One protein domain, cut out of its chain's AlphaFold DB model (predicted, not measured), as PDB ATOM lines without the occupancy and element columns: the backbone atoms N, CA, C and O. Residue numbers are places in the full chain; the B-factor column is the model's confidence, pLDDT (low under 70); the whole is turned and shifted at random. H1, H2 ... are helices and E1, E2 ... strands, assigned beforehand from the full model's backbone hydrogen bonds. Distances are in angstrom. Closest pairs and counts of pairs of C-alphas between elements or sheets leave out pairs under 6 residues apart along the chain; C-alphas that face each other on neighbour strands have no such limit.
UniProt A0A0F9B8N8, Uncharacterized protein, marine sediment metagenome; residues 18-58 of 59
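This is residues 18 to 58 of the 59 residues of an uncharacterized protein of marine sediment metagenome (UniProt A0A0F9B8N8). A two-stranded hairpin, E1 and E2, has the helix H1 packed over one face through residues 18 to 25, and a short helix, H2, follows directly at the end of E2. Residues 26 to 32 stick out as a free loop with the last residues of H1. The printed part has 41 residues, with the named elements H1, E1, E2 and H2 in that order; the sheet E1 - E2 is antiparallel, and the class is mixed, helices and strands. It is only just compact, close to loose, with a radius of gyration of the C-alphas of 10.8 A and spans of 31 by 22 by 13 A.

Start at H1, residues 18 to 27, and look across to E1, residues 36 to 40: their closest C-alphas, those of Ala 21 and Phe 37, are 5.9 A apart. Go on to E2, residues 47 to 51, which forms a hairpin with E1, antiparallel at 156 degrees. There you find N 37 and O 50 at 2.9 A and N 48 and O 39 at 2.8 A, within hydrogen-bond range. The closest C-alphas of H1 and E2, those of Leu 18 and Val 50, are 6.4 A apart. H2, residues 52 to 56, only just touches H1, with 3 pairs of C-alphas within 8 A, the closest being Gln 22 and Leu 52 at 7.4 A. In H1 every O i to N i+4 pair is within hydrogen-bond range; in H2 0 of 1 is, beside 1 of 2 O i to N i+3 pairs.

Find C-alpha 18 at (-23.646, -16.761, 21.119); from there H1 runs 14.3 A to C-alpha 27. E1 begins at C-alpha 36, at (-24.793, -9.144, 28.739), and measures 13.1 A; E2 measures 13.3 A. H2, 6.8 A, ends at C-alpha 56, at (-26.685, -5.537, 16.559).

The two C-alphas farthest apart, those of Asp 31 and Thr 44, are 32.2 A apart. The printed part has no cut, and no link is long. The model's pLDDT is under 70 at residues 29 to 32 and 55 to 58.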
ATOM      1  N   LEU A  18     -22.871 -17.841  21.725       94.56
ATOM      2  CA  LEU A  18     -23.646 -16.761  21.119       94.56
ATOM      3  C   LEU A  18     -25.097 -17.183  20.846       94.56
ATOM      4  O   LEU A  18     -26.026 -16.454  21.181       94.56
ATOM      5  N   ALA A  19     -25.303 -18.383  20.297       94.62
ATOM      6  CA  ALA A  19     -26.644 -18.916  20.064       94.62
ATOM      7  C   ALA A  19     -27.404 -19.158  21.380       94.62
ATOM      8  O   ALA A  19     -28.596 -18.872  21.457       94.62
ATOM      9  N   ALA A  20     -26.723 -19.628  22.431       95.25
ATOM     10  CA  ALA A  20     -27.322 -19.785  23.756       95.25
ATOM     11  C   ALA A  20     -27.763 -18.435  24.348       95.25
ATOM     12  O   ALA A  20     -28.877 -18.326  24.854       95.25
ATOM     13  N   ALA A  21     -26.916 -17.404  24.248       92.81
ATOM     14  CA  ALA A  21     -27.247 -16.051  24.687       92.81
ATOM     15  C   ALA A  21     -28.428 -15.468  23.900       92.81
ATOM     16  O   ALA A  21     -29.332 -14.897  24.503       92.81
ATOM     17  N   GLN A  22     -28.471 -15.663  22.575       92.06
ATOM     18  CA  GLN A  22     -29.597 -15.210  21.756       92.06
ATOM     19  C   GLN A  22     -30.902 -15.903  22.159       92.06
ATOM     20  O   GLN A  22     -31.901 -15.226  22.354       92.06
ATOM     21  N   LEU A  23     -30.893 -17.223  22.378       92.81
ATOM     22  CA  LEU A  23     -32.071 -17.939  22.879       92.81
ATOM     23  C   LEU A  23     -32.502 -17.443  24.267       92.81
ATOM     24  O   LEU A  23     -33.694 -17.295  24.519       92.81
ATOM     25  N   ALA A  24     -31.551 -17.173  25.167       92.06
ATOM     26  CA  ALA A  24     -31.852 -16.601  26.479       92.06
ATOM     27  C   ALA A  24     -32.505 -15.217  26.346       92.06
ATOM     28  O   ALA A  24     -33.501 -14.950  27.018       92.06
ATOM     29  N   CYS A  25     -31.988 -14.378  25.445       89.38
ATOM     30  CA  CYS A  25     -32.565 -13.081  25.108       89.38
ATOM     31  C   CYS A  25     -33.967 -13.218  24.501       89.38
ATOM     32  O   CYS A  25     -34.860 -12.480  24.885       89.38
ATOM     33  N   ASP A  26     -34.197 -14.179  23.603       88.62
ATOM     34  CA  ASP A  26     -35.506 -14.399  22.976       88.62
ATOM     35  C   ASP A  26     -36.559 -14.866  24.000       88.62
ATOM     36  O   ASP A  26     -37.740 -14.529  23.894       88.62
ATOM     37  N   ILE A  27     -36.141 -15.632  25.018       88.75
ATOM     38  CA  ILE A  27     -36.999 -16.041  26.144       88.75
ATOM     39  C   ILE A  27     -37.264 -14.857  27.080       88.75
ATOM     40  O   ILE A  27     -38.364 -14.712  27.624       88.75
ATOM     41  N   GLN A  28     -36.262 -14.001  27.267       83.81
ATOM     42  CA  GLN A  28     -36.376 -12.745  27.986       83.81
ATOM     43  C   GLN A  28     -37.101 -11.715  27.102       83.81
ATOM     44  O   GLN A  28     -36.471 -10.828  26.553       83.81
ATOM     45  N   HIS A  29     -38.424 -11.882  26.960       67.94
ATOM     46  CA  HIS A  29     -39.429 -11.008  26.319       67.94
ATOM     47  C   HIS A  29     -38.999  -9.568  25.947       67.94
ATOM     48  O   HIS A  29     -38.282  -8.933  26.704       67.94
ATOM     49  N   GLU A  30     -39.592  -9.005  24.879       59.91
ATOM     50  CA  GLU A  30     -39.286  -7.709  24.212       59.91
ATOM     51  C   GLU A  30     -38.874  -6.491  25.078       59.91
ATOM     52  O   GLU A  30     -38.177  -5.614  24.574       59.91
ATOM     53  N   ASP A  31     -39.243  -6.431  26.359       66.19
ATOM     54  CA  ASP A  31     -38.853  -5.360  27.292       66.19
ATOM     55  C   ASP A  31     -37.543  -5.646  28.064       66.19
ATOM     56  O   ASP A  31     -37.133  -4.875  28.939       66.19
ATOM     57  N   GLY A  32     -36.887  -6.775  27.792       68.94
ATOM     58  CA  GLY A  32     -35.631  -7.176  28.410       68.94
ATOM     59  C   GLY A  32     -34.484  -6.243  28.028       68.94
ATOM     60  O   GLY A  32     -34.105  -6.145  26.867       68.94
ATOM     61  N   THR A  33     -33.873  -5.590  29.017       77.06
ATOM     62  CA  THR A  33     -32.704  -4.708  28.819       77.06
ATOM     63  C   THR A  33     -31.368  -5.437  28.981       77.06
ATOM     64  O   THR A  33     -30.342  -4.803  29.229       77.06
ATOM     65  N   ALA A  34     -31.371  -6.770  28.986       82.56
ATOM     66  CA  ALA A  34     -30.150  -7.537  29.172       82.56
ATOM     67  C   ALA A  34     -29.464  -7.741  27.824       82.56
ATOM     68  O   ALA A  34     -29.956  -8.477  26.977       82.56
ATOM     69  N   ASP A  35     -28.304  -7.116  27.661       86.19
ATOM     70  CA  ASP A  35     -27.425  -7.365  26.518       86.19
ATOM     71  C   ASP A  35     -26.194  -8.201  26.913       86.19
ATOM     72  O   ASP A  35     -25.504  -8.718  26.040       86.19
ATOM     73  N   TYR A  36     -25.934  -8.384  28.215       89.50
ATOM     74  CA  TYR A  36     -24.793  -9.144  28.739       89.50
ATOM     75  C   TYR A  36     -25.234 -10.478  29.337       89.50
ATOM     76  O   TYR A  36     -25.969 -10.511  30.326       89.50
ATOM     77  N   PHE A  37     -24.703 -11.570  28.794       92.38
ATOM     78  CA  PHE A  37     -24.993 -12.932  29.224       92.38
ATOM     79  C   PHE A  37     -23.700 -13.646  29.605       92.38
ATOM     80  O   PHE A  37     -22.724 -13.632  28.861       92.38
ATOM     81  N   GLU A  38     -23.694 -14.279  30.773       94.62
ATOM     82  CA  GLU A  38     -22.642 -15.215  31.159       94.62
ATOM     83  C   GLU A  38     -23.095 -16.614  30.744       94.62
ATOM     84  O   GLU A  38     -24.068 -17.139  31.282       94.62
ATOM     85  N   VAL A  39     -22.431 -17.190  29.745       95.12
ATOM     86  CA  VAL A  39     -22.776 -18.500  29.194       95.12
ATOM     87  C   VAL A  39     -21.751 -19.520  29.656       95.12
ATOM     88  O   VAL A  39     -20.560 -19.368  29.397       95.12
ATOM     89  N   ILE A  40     -22.223 -20.571  30.323       96.06
ATOM     90  CA  ILE A  40     -21.378 -21.636  30.860       96.06
ATOM     91  C   ILE A  40     -21.581 -22.896  30.021       96.06
ATOM     92  O   ILE A  40     -22.688 -23.434  29.949       96.06
ATOM     93  N   ASN A  41     -20.511 -23.390  29.402       94.38
ATOM     94  CA  ASN A  41     -20.513 -24.691  28.751       94.38
ATOM     95  C   ASN A  41     -20.582 -25.785  29.829       94.38
ATOM     96  O   ASN A  41     -19.671 -25.934  30.636       94.38
ATOM     97  N   GLN A  42     -21.670 -26.555  29.842       92.56
ATOM     98  CA  GLN A  42     -21.917 -27.600  30.844       92.56
ATOM     99  C   GLN A  42     -20.937 -28.780  30.758       92.56
ATOM    100  O   GLN A  42     -20.684 -29.433  31.767       92.56
ATOM    101  N   GLU A  43     -20.384 -29.066  29.577       92.00
ATOM    102  CA  GLU A  43     -19.447 -30.177  29.384       92.00
ATOM    103  C   GLU A  43     -18.040 -29.817  29.869       92.00
ATOM    104  O   GLU A  43     -17.364 -30.637  30.489       92.00
ATOM    105  N   THR A  44     -17.594 -28.591  29.585       94.50
ATOM    106  CA  THR A  44     -16.222 -28.145  29.878       94.50
ATOM    107  C   THR A  44     -16.112 -27.323  31.162       94.50
ATOM    108  O   THR A  44     -15.017 -27.193  31.708       94.50
ATOM    109  N   GLY A  45     -17.221 -26.763  31.648       94.00
ATOM    110  CA  GLY A  45     -17.261 -25.800  32.751       94.00
ATOM    111  C   GLY A  45     -16.758 -24.399  32.379       94.00
ATOM    112  O   GLY A  45     -16.625 -23.548  33.256       94.00
ATOM    113  N   GLU A  46     -16.447 -24.151  31.105       95.44
ATOM    114  CA  GLU A  46     -15.942 -22.860  30.638       95.44
ATOM    115  C   GLU A  46     -17.052 -21.803  30.640       95.44
ATOM    116  O   GLU A  46     -18.133 -22.038  30.101       95.44
ATOM    117  N   ALA A  47     -16.773 -20.635  31.223       94.81
ATOM    118  CA  ALA A  47     -17.679 -19.491  31.246       94.81
ATOM    119  C   ALA A  47     -17.206 -18.409  30.269       94.81
ATOM    120  O   ALA A  47     -16.038 -18.013  30.283       94.81
ATOM    121  N   ILE A  48     -18.122 -17.914  29.438       95.06
ATOM    122  CA  ILE A  48     -17.866 -16.896  28.418       95.06
ATOM    123  C   ILE A  48     -18.884 -15.770  28.583       95.06
ATOM    124  O   ILE A  48     -20.087 -16.012  28.678       95.06
ATOM    125  N   MET A  49     -18.403 -14.527  28.584       94.06
ATOM    126  CA  MET A  49     -19.264 -13.347  28.541       94.06
ATOM    127  C   MET A  49     -19.630 -13.027  27.094       94.06
ATOM    128  O   MET A  49     -18.750 -12.812  26.264       94.06
ATOM    129  N   VAL A  50     -20.926 -12.973  26.807       93.19
ATOM    130  CA  VAL A  50     -21.484 -12.602  25.505       93.19
ATOM    131  C   VAL A  50     -22.185 -11.254  25.641       93.19
ATOM    132  O   VAL A  50     -23.033 -11.090  26.518       93.19
ATOM    133  N   ASN A  51     -21.834 -10.301  24.775       92.19
ATOM    134  CA  ASN A  51     -22.509  -9.011  24.655       92.19
ATOM    135  C   ASN A  51     -23.300  -8.961  23.337       92.19
ATOM    136  O   ASN A  51     -22.718  -8.800  22.269       92.19
ATOM    137  N   LEU A  52     -24.626  -9.086  23.402       89.12
ATOM    138  CA  LEU A  52     -25.494  -9.074  22.218       89.12
ATOM    139  C   LEU A  52     -25.681  -7.672  21.612       89.12
ATOM    140  O   LEU A  52     -26.195  -7.560  20.499       89.12
ATOM    141  N   SER A  53     -25.278  -6.600  22.304       84.88
ATOM    142  CA  SER A  53     -25.366  -5.237  21.756       84.88
ATOM    143  C   SER A  53     -24.345  -4.982  20.639       84.88
ATOM    144  O   SER A  53     -24.676  -4.320  19.659       84.88
ATOM    145  N   GLU A  54     -23.154  -5.581  20.726       75.31
ATOM    146  CA  GLU A  54     -22.095  -5.463  19.709       75.31
ATOM    147  C   GLU A  54     -22.474  -6.160  18.391       75.31
ATOM    148  O   GLU A  54     -22.118  -5.699  17.307       75.31
ATOM    149  N   GLU A  55     -23.278  -7.223  18.458       66.38
ATOM    150  CA  GLU A  55     -23.750  -7.959  17.276       66.38
ATOM    151  C   GLU A  55     -24.863  -7.217  16.514       66.38
ATOM    152  O   GLU A  55     -25.038  -7.415  15.309       66.38
ATOM    153  N   LYS A  56     -25.619  -6.338  17.189       59.12
ATOM    154  CA  LYS A  56     -26.685  -5.537  16.559       59.12
ATOM    155  C   LYS A  56     -26.131  -4.402  15.689       59.12
ATOM    156  O   LYS A  56     -26.795  -4.015  14.734       59.12
ATOM    157  N   GLU A  57     -24.934  -3.889  15.981       58.59
ATOM    158  CA  GLU A  57     -24.301  -2.795  15.220       58.59
ATOM    159  C   GLU A  57     -23.558  -3.275  13.954       58.59
ATOM    160  O   GLU A  57     -23.196  -2.466  13.101       58.59
ATOM    161  N   GLY A  58     -23.350  -4.587  13.806       51.66
ATOM    162  CA  GLY A  58     -22.632  -5.199  12.681       51.66
ATOM    163  C   GLY A  58     -23.488  -5.613  11.473       51.66
ATOM    164  O   GLY A  58     -22.951  -6.254  10.566       51.66
TER     165      GLY A  58